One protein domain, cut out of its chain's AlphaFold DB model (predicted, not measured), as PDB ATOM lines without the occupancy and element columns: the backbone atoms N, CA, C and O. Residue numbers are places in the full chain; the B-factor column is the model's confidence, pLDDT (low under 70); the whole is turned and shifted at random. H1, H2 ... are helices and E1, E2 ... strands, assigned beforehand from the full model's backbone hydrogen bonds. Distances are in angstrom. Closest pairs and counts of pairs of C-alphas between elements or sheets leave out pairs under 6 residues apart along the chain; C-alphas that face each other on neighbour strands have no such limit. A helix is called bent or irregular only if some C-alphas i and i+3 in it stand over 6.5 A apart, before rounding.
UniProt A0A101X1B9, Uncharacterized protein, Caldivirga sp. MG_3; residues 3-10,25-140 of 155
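AT A GLANCE: This is residues 3 to 10 and 25 to 140 of the 155 residues of an uncharacterized protein of Caldivirga sp. MG_3 (UniProt A0A101X1B9). A small body with one long arm: in the body a little sheet of three strands has H2 and the long H7 beside it, these two crossing, with H8 across one end. The arm, made by the links before and after H3 and H4, runs far out from the body and folds back, with H3 and H4 as a small head at its tip. The printed part has 124 residues, with eight named helices and three named strands in the order E1 E2 H1 H2 H3 H4 H5 E3 H6 H7 H8, mostly helix. The sheet runs E1 - E2 - E3, all antiparallel. The whole is loose, with a radius of gyration of the C-alphas of 18.4 A, and elongated, with spans of 56 by 36 by 23 A, the arm making the length.

HOW THE PARTS SIT: E1, residues 8 to 10, and E2, residues 25 to 29, are antiparallel neighbours, with N 9 and O 28 2.9 A apart, within hydrogen-bond range. E3, residues 102 to 106, is the antiparallel neighbour of E2, with N 27 and O 103 2.9 A apart, also within range. H1, residues 31 to 34, is not on the sheet. H2, residues 39 to 48, only grazes it with residues 39 to 43. H7, residues 114 to 129, touches H2 with residues 123 to 127 alone, opposite ways at a steep tilt of 56 degrees; the closest C-alphas, of Leu 46 and Ala 123, are 6.6 A apart. H8, residues 131 to 138, only just touches H2, with 3 pairs of C-alphas within 8 A, the closest those of Val 41 and Val 138, 6.8 A apart. H8 is irregular, but only just: C-alphas 133 and 136 are 7.0 A apart. H5, residues 93 to 101, is on the sheet, over none of its strands. H6, residues 107 to 111, only grazes it. H3, residues 69 to 72, and H4, residues 78 to 81, are close but not clearly touching, the closest C-alphas, of Leu 72 and Leu 81, 7.2 A apart. Every O i to N i+4 pair is within hydrogen-bond range in H2 and H5, against 10 of 12 in H7, 1 of 4 in H8 and 0 of 1 in H6, where O i to N i+3 gives 4 of 5 in H8 and 2 of 2 in H6; H1, H3 and H4 are too short for an i+4 pair.

IN THESE COORDINATES: E1 begins at C-alpha 8, (254.009, 259.050, 266.629). H7 is 22.7 A long, H2 14.2 A and E3 13.0 A. H8 ends at C-alpha 138, (267.299, 249.942, 276.692).

THE WHOLE: The two C-alphas farthest apart, of Tyr 79 and Glu 115, are 57.0 A apart. Residues 11 to 24 are not printed, and C-alphas 10 and 25 are 7.8 A apart across that cut. The links H2 to H3 and H4 to H5 are long. No printed residue is under 70 in pLDDT.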
ATOM      1  N   LYS A   3     249.569 259.160 261.868       89.31
ATOM      2  CA  LYS A   3     248.747 259.191 263.098       89.31
ATOM      3  C   LYS A   3     248.080 257.847 263.429       89.31
ATOM      4  O   LYS A   3     247.726 257.630 264.579       89.31
ATOM      5  N   ARG A   4     247.869 256.976 262.432       93.44
ATOM      6  CA  ARG A   4     247.192 255.682 262.614       93.44
ATOM      7  C   ARG A   4     248.008 254.695 263.454       93.44
ATOM      8  O   ARG A   4     247.418 253.806 264.048       93.44
ATOM      9  N   THR A   5     249.332 254.860 263.510       94.19
ATOM     10  CA  THR A   5     250.212 253.947 264.253       94.19
ATOM     11  C   THR A   5     250.067 254.123 265.768       94.19
ATOM     12  O   THR A   5     250.386 253.223 266.546       94.19
ATOM     13  N   GLY A   6     249.613 255.298 266.214       95.25
ATOM     14  CA  GLY A   6     249.564 255.687 267.623       95.25
ATOM     15  C   GLY A   6     250.933 256.011 268.229       95.25
ATOM     16  O   GLY A   6     250.996 256.835 269.123       95.25
ATOM     17  N   VAL A   7     252.034 255.462 267.704       97.19
ATOM     18  CA  VAL A   7     253.398 255.623 268.254       97.19
ATOM     19  C   VAL A   7     253.970 257.025 268.030       97.19
ATOM     20  O   VAL A   7     254.775 257.517 268.820       97.19
ATOM     21  N   VAL A   8     253.565 257.690 266.946       96.94
ATOM     22  CA  VAL A   8     254.009 259.050 266.629       96.94
ATOM     23  C   VAL A   8     252.849 259.917 266.150       96.94
ATOM     24  O   VAL A   8     251.909 259.450 265.503       96.94
ATOM     25  N   GLU A   9     252.937 261.218 266.407       95.69
ATOM     26  CA  GLU A   9     251.971 262.208 265.932       95.69
ATOM     27  C   GLU A   9     252.657 263.401 265.252       95.69
ATOM     28  O   GLU A   9     253.729 263.816 265.673       95.69
ATOM     29  N   PRO A  10     252.078 264.002 264.202       93.44
ATOM     30  CA  PRO A  10     252.617 265.235 263.641       93.44
ATOM     31  C   PRO A  10     252.401 266.409 264.601       93.44
ATOM     32  O   PRO A  10     251.462 266.411 265.400       93.44
ATOM     33  N   PHE A  25     259.727 266.989 258.109       94.44
ATOM     34  CA  PHE A  25     258.459 266.541 258.664       94.44
ATOM     35  C   PHE A  25     258.678 266.154 260.124       94.44
ATOM     36  O   PHE A  25     259.259 265.112 260.418       94.44
ATOM     37  N   VAL A  26     258.255 267.035 261.030       94.44
ATOM     38  CA  VAL A  26     258.429 266.866 262.475       94.44
ATOM     39  C   VAL A  26     257.285 266.034 263.050       94.44
ATOM     40  O   VAL A  26     256.107 266.353 262.851       94.44
ATOM     41  N   MET A  27     257.650 265.008 263.809       94.62
ATOM     42  CA  MET A  27     256.743 264.118 264.525       94.62
ATOM     43  C   MET A  27     257.135 264.061 266.001       94.62
ATOM     44  O   MET A  27     258.293 264.268 266.346       94.62
ATOM     45  N   LEU A  28     256.167 263.783 266.866       95.50
ATOM     46  CA  LEU A  28     256.325 263.631 268.302       95.50
ATOM     47  C   LEU A  28     256.060 262.173 268.668       95.50
ATOM     48  O   LEU A  28     254.974 261.653 268.417       95.50
ATOM     49  N   TYR A  29     257.059 261.536 269.254       96.44
ATOM     50  CA  TYR A  29     257.012 260.195 269.803       96.44
ATOM     51  C   TYR A  29     256.112 260.129 271.039       96.44
ATOM     52  O   TYR A  29     256.024 261.084 271.822       96.44
ATOM     53  N   ARG A  30     255.438 258.991 271.186       96.81
ATOM     54  CA  ARG A  30     254.622 258.598 272.334       96.81
ATOM     55  C   ARG A  30     255.259 257.356 272.942       96.81
ATOM     56  O   ARG A  30     255.022 256.241 272.492       96.81
ATOM     57  N   GLN A  31     256.127 257.568 273.923       95.00
ATOM     58  CA  GLN A  31     256.904 256.511 274.574       95.00
ATOM     59  C   GLN A  31     256.010 255.455 275.239       95.00
ATOM     60  O   GLN A  31     256.327 254.266 275.258       95.00
ATOM     61  N   GLU A  32     254.868 255.890 275.753       95.00
ATOM     62  CA  GLU A  32     253.832 255.056 276.346       95.00
ATOM     63  C   GLU A  32     253.207 254.067 275.349       95.00
ATOM     64  O   GLU A  32     252.834 252.965 275.737       95.00
ATOM     65  N   GLU A  33     253.168 254.414 274.061       95.38
ATOM     66  CA  GLU A  33     252.609 253.575 272.989       95.38
ATOM     67  C   GLU A  33     253.580 252.489 272.508       95.38
ATOM     68  O   GLU A  33     253.233 251.685 271.640       95.38
ATOM     69  N   LEU A  34     254.794 252.471 273.066       94.25
ATOM     70  CA  LEU A  34     255.848 251.512 272.761       94.25
ATOM     71  C   LEU A  34     256.446 250.921 274.044       94.25
ATOM     72  O   LEU A  34     257.659 250.799 274.169       94.25
ATOM     73  N   ASN A  35     255.607 250.598 275.034       91.69
ATOM     74  CA  ASN A  35     256.004 249.935 276.286       91.69
ATOM     75  C   ASN A  35     257.154 250.636 277.040       91.69
ATOM     76  O   ASN A  35     257.996 249.989 277.667       91.69
ATOM     77  N   GLY A  36     257.217 251.970 276.976       92.69
ATOM     78  CA  GLY A  36     258.241 252.743 277.674       92.69
ATOM     79  C   GLY A  36     259.608 252.770 276.985       92.69
ATOM     80  O   GLY A  36     260.547 253.322 277.563       92.69
ATOM     81  N   ILE A  37     259.748 252.223 275.773       94.81
ATOM     82  CA  ILE A  37     261.013 252.234 275.025       94.81
ATOM     83  C   ILE A  37     261.474 253.689 274.782       94.81
ATOM     84  O   ILE A  37     260.688 254.493 274.276       94.81
ATOM     85  N   PRO A  38     262.724 254.072 275.113       93.25
ATOM     86  CA  PRO A  38     263.228 255.427 274.879       93.25
ATOM     87  C   PRO A  38     263.238 255.820 273.396       93.25
ATOM     88  O   PRO A  38     263.444 254.971 272.522       93.25
ATOM     89  N   LYS A  39     263.090 257.122 273.115       92.88
ATOM     90  CA  LYS A  39     263.101 257.689 271.753       92.88
ATOM     91  C   LYS A  39     264.333 257.249 270.960       92.88
ATOM     92  O   LYS A  39     264.229 256.936 269.780       92.88
ATOM     93  N   GLU A  40     265.495 257.206 271.602       91.25
ATOM     94  CA  GLU A  40     266.772 256.872 270.975       91.25
ATOM     95  C   GLU A  40     266.784 255.426 270.466       91.25
ATOM     96  O   GLU A  40     267.227 255.169 269.351       91.25
ATOM     97  N   VAL A  41     266.230 254.484 271.239       93.69
ATOM     98  CA  VAL A  41     266.098 253.082 270.812       93.69
ATOM     99  C   VAL A  41     265.124 252.973 269.640       93.69
ATOM    100  O   VAL A  41     265.394 252.259 268.678       93.69
ATOM    101  N   PHE A  42     264.016 253.714 269.691       95.38
ATOM    102  CA  PHE A  42     263.042 253.756 268.602       95.38
ATOM    103  C   PHE A  42     263.635 254.328 267.300       95.38
ATOM    104  O   PHE A  42     263.395 253.781 266.225       95.38
ATOM    105  N   ILE A  43     264.450 255.385 267.385       94.25
ATOM    106  CA  ILE A  43     265.180 255.958 266.242       94.25
ATOM    107  C   ILE A  43     266.122 254.921 265.624       94.25
ATOM    108  O   ILE A  43     266.117 254.750 264.405       94.25
ATOM    109  N   GLU A  44     266.899 254.207 266.440       93.38
ATOM    110  CA  GLU A  44     267.808 253.171 265.940       93.38
ATOM    111  C   GLU A  44     267.051 251.996 265.307       93.38
ATOM    112  O   GLU A  44     267.462 251.501 264.257       93.38
ATOM    113  N   ALA A  45     265.911 251.593 265.875       95.69
ATOM    114  CA  ALA A  45     265.051 250.570 265.284       95.69
ATOM    115  C   ALA A  45     264.497 251.010 263.916       95.69
ATOM    116  O   ALA A  45     264.571 250.260 262.946       95.69
ATOM    117  N   LEU A  46     264.017 252.251 263.796       96.31
ATOM    118  CA  LEU A  46     263.556 252.804 262.517       96.31
ATOM    119  C   LEU A  46     264.667 252.857 261.465       96.31
ATOM    120  O   LEU A  46     264.435 252.521 260.304       96.31
ATOM    121  N   ARG A  47     265.879 253.249 261.866       95.19
ATOM    122  CA  ARG A  47     267.051 253.247 260.982       95.19
ATOM    123  C   ARG A  47     267.422 251.838 260.535       95.19
ATOM    124  O   ARG A  47     267.779 251.660 259.373       95.19
ATOM    125  N   ALA A  48     267.301 250.842 261.414       95.19
ATOM    126  CA  ALA A  48     267.518 249.439 261.068       95.19
ATOM    127  C   ALA A  48     266.489 248.917 260.045       95.19
ATOM    128  O   ALA A  48     266.846 248.117 259.185       95.19
ATOM    129  N   GLU A  49     265.254 249.429 260.069       96.06
ATOM    130  CA  GLU A  49     264.234 249.195 259.029       96.06
ATOM    131  C   GLU A  49     264.461 250.028 257.746       96.06
ATOM    132  O   GLU A  49     263.666 249.970 256.809       96.06
ATOM    133  N   GLY A  50     265.538 250.818 257.676       94.81
ATOM    134  CA  GLY A  50     265.895 251.632 256.511       94.81
ATOM    135  C   GLY A  50     265.191 252.989 256.437       94.81
ATOM    136  O   GLY A  50     265.273 253.661 255.409       94.81
ATOM    137  N   VAL A  51     264.514 253.426 257.505       95.38
ATOM    138  CA  VAL A  51     263.887 254.753 257.560       95.38
ATOM    139  C   VAL A  51     264.948 255.803 257.917       95.38
ATOM    140  O   VAL A  51     265.500 255.758 259.019       95.38
ATOM    141  N   PRO A  52     265.221 256.799 257.050       91.56
ATOM    142  CA  PRO A  52     266.154 257.883 257.349       91.56
ATOM    143  C   PRO A  52     265.498 258.895 258.297       91.56
ATOM    144  O   PRO A  52     265.052 259.973 257.899       91.56
ATOM    145  N   VAL A  53     265.406 258.511 259.567       93.12
ATOM    146  CA  VAL A  53     264.896 259.329 260.666       93.12
ATOM    147  C   VAL A  53     266.053 259.923 261.469       93.12
ATOM    148  O   VAL A  53     267.120 259.317 261.617       93.12
ATOM    149  N   GLY A  54     265.840 261.116 262.012       89.38
ATOM    150  CA  GLY A  54     266.774 261.750 262.937       89.38
ATOM    151  C   GLY A  54     266.067 262.602 263.981       89.38
ATOM    152  O   GLY A  54     264.845 262.554 264.129       89.38
ATOM    153  N   VAL A  55     266.851 263.417 264.676       88.75
ATOM    154  CA  VAL A  55     266.372 264.493 265.554       88.75
ATOM    155  C   VAL A  55     266.600 265.840 264.871       88.75
ATOM    156  O   VAL A  55     267.449 265.951 263.991       88.75
ATOM    157  N   SER A  56     265.829 266.866 265.240       80.81
ATOM    158  CA  SER A  56     265.999 268.200 264.644       80.81
ATOM    159  C   SER A  56     267.207 268.934 265.240       80.81
ATOM    160  O   SER A  56     268.315 268.862 264.723       80.81
ATOM    161  N   TYR A  57     267.004 269.638 266.351       70.69
ATOM    162  CA  TYR A  57     267.995 270.510 266.979       70.69
ATOM    163  C   TYR A  57     268.754 269.836 268.135       70.69
ATOM    164  O   TYR A  57     269.586 270.480 268.772       70.69
ATOM    165  N   GLY A  58     268.486 268.552 268.401       74.62
ATOM    166  CA  GLY A  58     269.033 267.832 269.550       74.62
ATOM    167  C   GLY A  58     268.564 268.445 270.880       74.62
ATOM    168  O   GLY A  58     267.412 268.881 270.967       74.62
ATOM    169  N   PRO A  59     269.417 268.500 271.922       83.06
ATOM    170  CA  PRO A  59     269.022 269.062 273.210       83.06
ATOM    171  C   PRO A  59     268.632 270.547 273.078       83.06
ATOM    172  O   PRO A  59     269.132 271.239 272.180       83.06
ATOM    173  N   PRO A  60     267.774 271.071 273.982       90.62
ATOM    174  CA  PRO A  60     267.392 272.480 273.986       90.62
ATOM    175  C   PRO A  60     268.613 273.395 273.887       90.62
ATOM    176  O   PRO A  60     269.635 273.138 274.519       90.62
ATOM    177  N   LEU A  61     268.505 274.491 273.130       90.75
ATOM    178  CA  LEU A  61     269.657 275.331 272.777       90.75
ATOM    179  C   LEU A  61     270.493 275.767 273.991       90.75
ATOM    180  O   LEU A  61     271.716 275.752 273.939       90.75
ATOM    181  N   TYR A  62     269.833 276.094 275.103       92.31
ATOM    182  CA  TYR A  62     270.484 276.535 276.336       92.31
ATOM    183  C   TYR A  62     271.323 275.438 277.030       92.31
ATOM    184  O   TYR A  62     272.182 275.754 277.847       92.31
ATOM    185  N   ARG A  63     271.100 274.158 276.695       91.12
ATOM    186  CA  ARG A  63     271.870 272.990 277.166       91.12
ATOM    187  C   ARG A  63     273.046 272.643 276.255       91.12
ATOM    188  O   ARG A  63     273.897 271.845 276.640       91.12
ATOM    189  N   GLN A  64     273.107 273.217 275.053       90.31
ATOM    190  CA  GLN A  64     274.181 272.933 274.106       90.31
ATOM    191  C   GLN A  64     275.529 273.406 274.674       90.31
ATOM    192  O   GLN A  64     275.604 274.514 275.214       90.31
ATOM    193  N   PRO A  65     276.631 272.647 274.502       90.44
ATOM    194  CA  PRO A  65     277.941 273.014 275.046       90.44
ATOM    195  C   PRO A  65     278.408 274.421 274.658       90.44
ATOM    196  O   PRO A  65     279.068 275.086 275.454       90.44
ATOM    197  N   ALA A  66     278.032 274.898 273.467       90.56
ATOM    198  CA  ALA A  66     278.349 276.241 272.985       90.56
ATOM    199  C   ALA A  66     277.798 277.367 273.882       90.56
ATOM    200  O   ALA A  66     278.375 278.450 273.903       90.56
ATOM    201  N   PHE A  67     276.723 277.108 274.635       92.38
ATOM    202  CA  PHE A  67     276.075 278.075 275.527       92.38
ATOM    203  C   PHE A  67     276.529 277.970 276.985       92.38
ATOM    204  O   PHE A  67     276.118 278.794 277.804       92.38
ATOM    205  N   LYS A  68     277.415 277.021 277.321       93.50
ATOM    206  CA  LYS A  68     278.054 277.004 278.641       93.50
ATOM    207  C   LYS A  68     278.869 278.270 278.842       93.50
ATOM    208  O   LYS A  68     279.599 278.692 277.935       93.50
ATOM    209  N   ARG A  69     278.817 278.844 280.044       93.69
ATOM    210  CA  ARG A  69     279.490 280.116 280.337       93.69
ATOM    211  C   ARG A  69     281.000 280.034 280.100       93.69
ATOM    212  O   ARG A  69     281.585 280.971 279.557       93.69
ATOM    213  N   GLU A  70     281.604 278.887 280.410       94.88
ATOM    214  CA  GLU A  70     283.014 278.582 280.127       94.88
ATOM    215  C   GLU A  70     283.375 278.610 278.631       94.88
ATOM    216  O   GLU A  70     284.477 279.020 278.268       94.88
ATOM    217  N   ASN A  71     282.462 278.197 277.745       95.19
ATOM    218  CA  ASN A  71     282.703 278.131 276.303       95.19
ATOM    219  C   ASN A  71     282.392 279.464 275.626       95.19
ATOM    220  O   ASN A  71     283.158 279.905 274.769       95.19
ATOM    221  N   LEU A  72     281.342 280.158 276.074       95.44
ATOM    222  CA  LEU A  72     281.054 281.525 275.646       95.44
ATOM    223  C   LEU A  72     282.213 282.470 275.984       95.44
ATOM    224  O   LEU A  72     282.597 283.275 275.141       95.44
ATOM    225  N   ALA A  73     282.844 282.323 277.155       95.44
ATOM    226  CA  ALA A  73     283.995 283.136 277.559       95.44
ATOM    227  C   ALA A  73     285.202 283.054 276.604       95.44
ATOM    228  O   ALA A  73     286.039 283.955 276.608       95.44
ATOM    229  N   LYS A  74     285.291 282.006 275.775       96.12
ATOM    230  CA  LYS A  74     286.350 281.846 274.763       96.12
ATOM    231  C   LYS A  74     286.105 282.685 273.507       96.12
ATOM    232  O   LYS A  74     287.053 282.971 272.786       96.12
ATOM    233  N   SER A  75     284.850 283.051 273.238       94.75
ATOM    234  CA  SER A  75     284.429 283.668 271.968       94.75
ATOM    235  C   SER A  75     283.731 285.020 272.145       94.75
ATOM    236  O   SER A  75     283.584 285.767 271.182       94.75
ATOM    237  N   VAL A  76     283.293 285.347 273.363       95.19
ATOM    238  CA  VAL A  76     282.490 286.535 273.673       95.19
ATOM    239  C   VAL A  76     283.267 287.463 274.617       95.19
ATOM    240  O   VAL A  76     283.734 287.010 275.665       95.19
ATOM    241  N   PRO A  77     283.384 288.771 274.308       96.50
ATOM    242  CA  PRO A  77     283.984 289.746 275.214       96.50
ATOM    243  C   PRO A  77     283.322 289.747 276.595       96.50
ATOM    244  O   PRO A  77     282.095 289.711 276.711       96.50
ATOM    245  N   ARG A  78     284.132 289.871 277.653       95.25
ATOM    246  CA  ARG A  78     283.677 289.787 279.052       95.25
ATOM    247  C   ARG A  78     282.485 290.699 279.368       95.25
ATOM    248  O   ARG A  78     281.521 290.239 279.966       95.25
ATOM    249  N   TYR A  79     282.512 291.952 278.913       95.88
ATOM    250  CA  TYR A  79     281.437 292.917 279.180       95.88
ATOM    251  C   TYR A  79     280.091 292.537 278.531       95.88
ATOM    252  O   TYR A  79     279.043 292.994 278.986       95.88
ATOM    253  N   ILE A  80     280.105 291.720 277.469       96.19
ATOM    254  CA  ILE A  80     278.895 291.143 276.869       96.19
ATOM    255  C   ILE A  80     278.479 289.916 277.676       96.19
ATOM    256  O   ILE A  80     277.323 289.824 278.076       96.19
ATOM    257  N   LEU A  81     279.421 289.016 277.980       95.38
ATOM    258  CA  LEU A  81     279.173 287.791 278.746       95.38
ATOM    259  C   LEU A  81     278.535 288.060 280.120       95.38
ATOM    260  O   LEU A  81     277.687 287.297 280.578       95.38
ATOM    261  N   GLU A  82     278.931 289.141 280.789       94.75
ATOM    262  CA  GLU A  82     278.362 289.578 282.073       94.75
ATOM    263  C   GLU A  82     276.905 290.054 281.970       94.75
ATOM    264  O   GLU A  82     276.198 290.051 282.971       94.75
ATOM    265  N   ARG A  83     276.439 290.416 280.768       95.81
ATOM    266  CA  ARG A  83     275.051 290.825 280.493       95.81
ATOM    267  C   ARG A  83     274.191 289.699 279.920       95.81
ATOM    268  O   ARG A  83     272.986 289.879 279.766       95.81
ATOM    269  N   MET A  84     274.794 288.569 279.553       94.81
ATOM    270  CA  MET A  84     274.060 287.416 279.032       94.81
ATOM    271  C   MET A  84     273.357 286.664 280.172       94.81
ATOM    272  O   MET A  84     273.896 286.606 281.280       94.81
ATOM    273  N   PRO A  85     272.188 286.047 279.913       93.25
ATOM    274  CA  PRO A  85     271.550 285.150 280.868       93.25
ATOM    275  C   PRO A  85     272.480 284.013 281.299       93.25
ATOM    276  O   PRO A  85     273.304 283.539 280.513       93.25
ATOM    277  N   ASN A  86     272.299 283.524 282.525       93.31
ATOM    278  CA  ASN A  86     272.906 282.264 282.929       93.31
ATOM    279  C   ASN A  86     272.112 281.100 282.320       93.31
ATOM    280  O   ASN A  86     271.137 280.630 282.901       93.31
ATOM    281  N   TYR A  87     272.500 280.674 281.116       95.44
ATOM    282  CA  TYR A  87     271.802 279.610 280.392       95.44
ATOM    283  C   TYR A  87     271.772 278.290 281.169       95.44
ATOM    284  O   TYR A  87     270.781 277.576 281.096       95.44
ATOM    285  N   GLU A  88     272.807 277.995 281.956       94.06
ATOM    286  CA  GLU A  88     272.945 276.735 282.699       94.06
ATOM    287  C   GLU A  88     271.917 276.595 283.834       94.06
ATOM    288  O   GLU A  88     271.604 275.480 284.248       94.06
ATOM    289  N   GLU A  89     271.344 277.711 284.291       95.62
ATOM    290  CA  GLU A  89     270.301 277.759 285.324       95.62
ATOM    291  C   GLU A  89     268.878 277.833 284.748       95.62
ATOM    292  O   GLU A  89     267.903 277.851 285.501       95.62
ATOM    293  N   LEU A  90     268.726 277.879 283.419       95.81
ATOM    294  CA  LEU A  90     267.404 277.916 282.801       95.81
ATOM    295  C   LEU A  90     266.682 276.568 282.927       95.81
ATOM    296  O   LEU A  90     267.268 275.491 282.816       95.81
ATOM    297  N   ASN A  91     265.364 276.655 283.089       95.06
ATOM    298  CA  ASN A  91     264.431 275.534 283.041       95.06
ATOM    299  C   ASN A  91     263.290 275.918 282.092       95.06
ATOM    300  O   ASN A  91     262.500 276.816 282.390       95.06
ATOM    301  N   LEU A  92     263.255 275.282 280.919       95.88
ATOM    302  CA  LEU A  92     262.328 275.602 279.832       95.88
ATOM    303  C   LEU A  92     261.542 274.336 279.470       95.88
ATOM    304  O   LEU A  92     261.826 273.704 278.446       95.88
ATOM    305  N   PRO A  93     260.526 273.963 280.271       95.38
ATOM    306  CA  PRO A  93     259.912 272.636 280.215       95.38
ATOM    307  C   PRO A  93     259.276 272.325 278.858       95.38
ATOM    308  O   PRO A  93     259.316 271.184 278.413       95.38
ATOM    309  N   GLY A  94     258.739 273.330 278.159       94.31
ATOM    310  CA  GLY A  94     258.185 273.142 276.815       94.31
ATOM    311  C   GLY A  94     259.246 272.801 275.762       94.31
ATOM    312  O   GLY A  94     258.996 271.974 274.889       94.31
ATOM    313  N   ALA A  95     260.440 273.396 275.857       93.31
ATOM    314  CA  ALA A  95     261.550 273.077 274.959       93.31
ATOM    315  C   ALA A  95     262.127 271.691 275.269       93.31
ATOM    316  O   ALA A  95     262.442 270.936 274.356       93.31
ATOM    317  N   GLU A  96     262.227 271.349 276.553       92.94
ATOM    318  CA  GLU A  96     262.696 270.041 277.014       92.94
ATOM    319  C   GLU A  96     261.729 268.919 276.634       92.94
ATOM    320  O   GLU A  96     262.161 267.870 276.178       92.94
ATOM    321  N   GLU A  97     260.423 269.145 276.772       92.81
ATOM    322  CA  GLU A  97     259.403 268.182 276.362       92.81
ATOM    323  C   GLU A  97     259.401 267.968 274.852       92.81
ATOM    324  O   GLU A  97     259.347 266.831 274.386       92.81
ATOM    325  N   PHE A  98     259.520 269.052 274.079       93.25
ATOM    326  CA  PHE A  98     259.667 268.941 272.636       93.25
ATOM    327  C   PHE A  98     260.917 268.131 272.275       93.25
ATOM    328  O   PHE A  98     260.786 267.194 271.501       93.25
ATOM    329  N   ALA A  99     262.072 268.432 272.884       91.25
ATOM    330  CA  ALA A  99     263.356 267.752 272.661       91.25
ATOM    331  C   ALA A  99     263.425 266.300 273.184       91.25
ATOM    332  O   ALA A  99     264.349 265.553 272.855       91.25
ATOM    333  N   ARG A 100     262.473 265.868 274.017       91.25
ATOM    334  CA  ARG A 100     262.338 264.460 274.418       91.25
ATOM    335  C   ARG A 100     261.547 263.636 273.411       91.25
ATOM    336  O   ARG A 100     261.717 262.421 273.364       91.25
ATOM    337  N   ARG A 101     260.670 264.268 272.629       94.00
ATOM    338  CA  ARG A 101     259.661 263.576 271.815       94.00
ATOM    339  C   ARG A 101     259.872 263.729 270.321       94.00
ATOM    340  O   ARG A 101     259.427 262.883 269.564       94.00
ATOM    341  N   GLU A 102     260.483 264.805 269.872       93.94
ATOM    342  CA  GLU A 102     260.708 265.117 268.471       93.94
ATOM    343  C   GLU A 102     261.586 264.099 267.728       93.94
ATOM    344  O   GLU A 102     262.698 263.752 268.122       93.94
ATOM    345  N   LEU A 103     261.105 263.710 266.558       93.38
ATOM    346  CA  LEU A 103     261.876 263.062 265.511       93.38
ATOM    347  C   LEU A 103     261.483 263.668 264.165       93.38
ATOM    348  O   LEU A 103     260.390 264.222 263.999       93.38
ATOM    349  N   VAL A 104     262.389 263.596 263.199       94.75
ATOM    350  CA  VAL A 104     262.216 264.225 261.891       94.75
ATOM    351  C   VAL A 104     262.448 263.253 260.752       94.75
ATOM    352  O   VAL A 104     263.384 262.458 260.780       94.75
ATOM    353  N   LEU A 105     261.617 263.379 259.717       94.50
ATOM    354  CA  LEU A 105     261.932 262.874 258.383       94.50
ATOM    355  C   LEU A 105     262.449 264.040 257.530       94.50
ATOM    356  O   LEU A 105     261.835 265.118 257.544       94.50
ATOM    357  N   PRO A 106     263.548 263.869 256.781       93.50
ATOM    358  CA  PRO A 106     264.070 264.911 255.912       93.50
ATOM    359  C   PRO A 106     263.117 265.164 254.739       93.50
ATOM    360  O   PRO A 106     262.460 264.254 254.237       93.50
ATOM    361  N   HIS A 107     263.040 266.413 254.279       94.06
ATOM    362  CA  HIS A 107     262.059 266.826 253.268       94.06
ATOM    363  C   HIS A 107     262.066 266.007 251.972       94.06
ATOM    364  O   HIS A 107     261.016 265.856 251.356       94.06
ATOM    365  N   HIS A 108     263.214 265.477 251.540       93.25
ATOM    366  CA  HIS A 108     263.302 264.716 250.292       93.25
ATOM    367  C   HIS A 108     262.488 263.415 250.336       93.25
ATOM    368  O   HIS A 108     262.031 262.966 249.290       93.25
ATOM    369  N   LEU A 109     262.206 262.864 251.526       93.75
ATOM    370  CA  LEU A 109     261.271 261.743 251.671       93.75
ATOM    371  C   LEU A 109     259.855 262.122 251.244       93.75
ATOM    372  O   LEU A 109     259.148 261.307 250.667       93.75
ATOM    373  N   LEU A 110     259.444 263.370 251.479       93.06
ATOM    374  CA  LEU A 110     258.106 263.858 251.134       93.06
ATOM    375  C   LEU A 110     257.909 264.048 249.624       93.06
ATOM    376  O   LEU A 110     256.795 264.327 249.190       93.06
ATOM    377  N   LEU A 111     258.983 263.916 248.840       95.56
ATOM    378  CA  LEU A 111     258.953 263.925 247.378       95.56
ATOM    379  C   LEU A 111     258.828 262.510 246.793       95.56
ATOM    380  O   LEU A 111     258.674 262.366 245.581       95.56
ATOM    381  N   ALA A 112     258.915 261.471 247.628       94.12
ATOM    382  CA  ALA A 112     258.773 260.090 247.198       94.12
ATOM    383  C   ALA A 112     257.306 259.746 246.863       94.12
ATOM    384  O   ALA A 112     256.380 260.412 247.343       94.12
ATOM    385  N   PRO A 113     257.066 258.679 246.078       96.44
ATOM    386  CA  PRO A 113     255.725 258.149 245.864       96.44
ATOM    387  C   PRO A 113     255.042 257.767 247.182       96.44
ATOM    388  O   PRO A 113     255.693 257.426 248.173       96.44
ATOM    389  N   ARG A 114     253.707 257.779 247.186       94.56
ATOM    390  CA  ARG A 114     252.906 257.457 248.376       94.56
ATOM    391  C   ARG A 114     253.229 256.067 248.922       94.56
ATOM    392  O   ARG A 114     253.252 255.884 250.132       94.56
ATOM    393  N   GLU A 115     253.497 255.118 248.040       95.44
ATOM    394  CA  GLU A 115     253.819 253.731 248.363       95.44
ATOM    395  C   GLU A 115     255.107 253.650 249.190       95.44
ATOM    396  O   GLU A 115     255.160 252.933 250.184       95.44
ATOM    397  N   ALA A 116     256.116 254.459 248.845       94.00
ATOM    398  CA  ALA A 116     257.354 254.554 249.615       94.00
ATOM    399  C   ALA A 116     257.123 255.195 250.995       94.00
ATOM    400  O   ALA A 116     257.735 254.787 251.977       94.00
ATOM    401  N   LEU A 117     256.210 256.167 251.100       94.50
ATOM    402  CA  LEU A 117     255.835 256.752 252.390       94.50
ATOM    403  C   LEU A 117     255.075 255.761 253.287       94.50
ATOM    404  O   LEU A 117     255.262 255.785 254.502       94.50
ATOM    405  N   GLU A 118     254.248 254.877 252.723       96.06
ATOM    406  CA  GLU A 118     253.572 253.823 253.497       96.06
ATOM    407  C   GLU A 118     254.570 252.788 254.053       96.06
ATOM    408  O   GLU A 118     254.315 252.235 255.118       96.06
ATOM    409  N   LEU A 119     255.754 252.597 253.448       96.50
ATOM    410  CA  LEU A 119     256.814 251.767 254.050       96.50
ATOM    411  C   LEU A 119     257.316 252.332 255.386       96.50
ATOM    412  O   LEU A 119     257.610 251.570 256.303       96.50
ATOM    413  N   VAL A 120     257.353 253.660 255.540       96.31
ATOM    414  CA  VAL A 120     257.690 254.297 256.827       96.31
ATOM    415  C   VAL A 120     256.636 253.964 257.886       96.31
ATOM    416  O   VAL A 120     256.966 253.731 259.044       96.31
ATOM    417  N   VAL A 121     255.360 253.927 257.495       96.62
ATOM    418  CA  VAL A 121     254.250 253.565 258.390       96.62
ATOM    419  C   VAL A 121     254.353 252.096 258.782       96.62
ATOM    420  O   VAL A 121     254.294 251.794 259.970       96.62
ATOM    421  N   ALA A 122     254.585 251.217 257.805       97.88
ATOM    422  CA  ALA A 122     254.752 249.786 258.023       97.88
ATOM    423  C   ALA A 122     255.935 249.480 258.957       97.88
ATOM    424  O   ALA A 122     255.812 248.633 259.837       97.88
ATOM    425  N   ALA A 123     257.050 250.206 258.830       98.06
ATOM    426  CA  ALA A 123     258.185 250.080 259.743       98.06
ATOM    427  C   ALA A 123     257.803 250.437 261.190       98.06
ATOM    428  O   ALA A 123     258.148 249.710 262.118       98.06
ATOM    429  N   ILE A 124     257.046 251.521 261.399       97.69
ATOM    430  CA  ILE A 124     256.569 251.910 262.736       97.69
ATOM    431  C   ILE A 124     255.604 250.860 263.302       97.69
ATOM    432  O   ILE A 124     255.692 250.530 264.482       97.69
ATOM    433  N   GLU A 125     254.683 250.343 262.486       97.56
ATOM    434  CA  GLU A 125     253.719 249.313 262.898       97.56
ATOM    435  C   GLU A 125     254.424 248.006 263.276       97.56
ATOM    436  O   GLU A 125     254.147 247.459 264.341       97.56
ATOM    437  N   LYS A 126     255.407 247.575 262.480       97.94
ATOM    438  CA  LYS A 126     256.258 246.422 262.790       97.94
ATOM    439  C   LYS A 126     257.014 246.620 264.103       97.94
ATOM    440  O   LYS A 126     256.994 245.752 264.966       97.94
ATOM    441  N   ILE A 127     257.651 247.775 264.294       97.25
ATOM    442  CA  ILE A 127     258.349 248.078 265.552       97.25
ATOM    443  C   ILE A 127     257.375 248.053 266.739       97.25
ATOM    444  O   ILE A 127     257.737 247.570 267.809       97.25
ATOM    445  N   LYS A 128     256.138 248.533 266.555       96.56
ATOM    446  CA  LYS A 128     255.094 248.464 267.583       96.56
ATOM    447  C   LYS A 128     254.731 247.025 267.941       96.56
ATOM    448  O   LYS A 128     254.646 246.705 269.122       96.56
ATOM    449  N   GLU A 129     254.528 246.173 266.940       96.50
ATOM    450  CA  GLU A 129     254.192 244.755 267.123       96.50
ATOM    451  C   GLU A 129     255.308 243.978 267.840       96.50
ATOM    452  O   GLU A 129     255.028 243.098 268.650       96.50
ATOM    453  N   HIS A 130     256.564 244.366 267.609       95.81
ATOM    454  CA  HIS A 130     257.759 243.714 268.150       95.81
ATOM    455  C   HIS A 130     258.461 244.529 269.255       95.81
ATOM    456  O   HIS A 130     259.655 244.353 269.500       95.81
ATOM    457  N   ALA A 131     257.747 245.428 269.943       93.88
ATOM    458  CA  ALA A 131     258.351 246.376 270.889       93.88
ATOM    459  C   ALA A 131     259.144 245.699 272.026       93.88
ATOM    460  O   ALA A 131     260.166 246.224 272.475       93.88
ATOM    461  N   ASP A 132     258.715 244.515 272.466       93.12
ATOM    462  CA  ASP A 132     259.370 243.771 273.546       93.12
ATOM    463  C   ASP A 132     260.783 243.295 273.167       93.12
ATOM    464  O   ASP A 132     261.661 243.200 274.030       93.12
ATOM    465  N   GLU A 133     261.057 243.093 271.874       94.50
ATOM    466  CA  GLU A 133     262.388 242.731 271.369       94.50
ATOM    467  C   GLU A 133     263.408 243.871 271.535       94.50
ATOM    468  O   GLU A 133     264.620 243.638 271.518       94.50
ATOM    469  N   LEU A 134     262.937 245.105 271.755       93.06
ATOM    470  CA  LEU A 134     263.784 246.279 271.962       93.06
ATOM    471  C   LEU A 134     264.203 246.474 273.427       93.06
ATOM    472  O   LEU A 134     265.168 247.195 273.693       93.06
ATOM    473  N   GLN A 135     263.546 245.814 274.389       90.19
ATOM    474  CA  GLN A 135     263.851 245.953 275.823       90.19
ATOM    475  C   GLN A 135     265.329 245.688 276.175       90.19
ATOM    476  O   GLN A 135     265.922 246.472 276.924       90.19
ATOM    477  N   PRO A 136     266.005 244.668 275.604       90.31
ATOM    478  CA  PRO A 136     267.427 244.449 275.858       90.31
ATOM    479  C   PRO A 136     268.321 245.620 275.418       90.31
ATOM    480  O   PRO A 136     269.405 245.799 275.980       90.31
ATOM    481  N   LEU A 137     267.896 246.424 274.436       86.94
ATOM    482  CA  LEU A 137     268.651 247.584 273.952       86.94
ATOM    483  C   LEU A 137     268.569 248.768 274.916       86.94
ATOM    484  O   LEU A 137     269.542 249.510 275.035       86.94
ATOM    485  N   VAL A 138     267.470 248.897 275.668       85.69
ATOM    486  CA  VAL A 138     267.299 249.942 276.692       85.69
ATOM    487  C   VAL A 138     268.414 249.866 277.733       85.69
ATOM    488  O   VAL A 138     269.029 250.876 278.062       85.69
ATOM    489  N   SER A 139     268.754 248.654 278.182       80.06
ATOM    490  CA  SER A 139     269.830 248.425 279.160       80.06
ATOM    491  C   SER A 139     271.231 248.796 278.652       80.06
ATOM    492  O   SER A 139     272.146 249.021 279.443       80.06
ATOM    493  N   LYS A 140     271.408 248.862 277.326       77.44
ATOM    494  CA  LYS A 140     272.675 249.187 276.656       77.44
ATOM    495  C   LYS A 140     272.749 250.650 276.219       77.44
ATOM    496  O   LYS A 140     273.805 251.078 275.744       77.44
TER     497      LYS A 140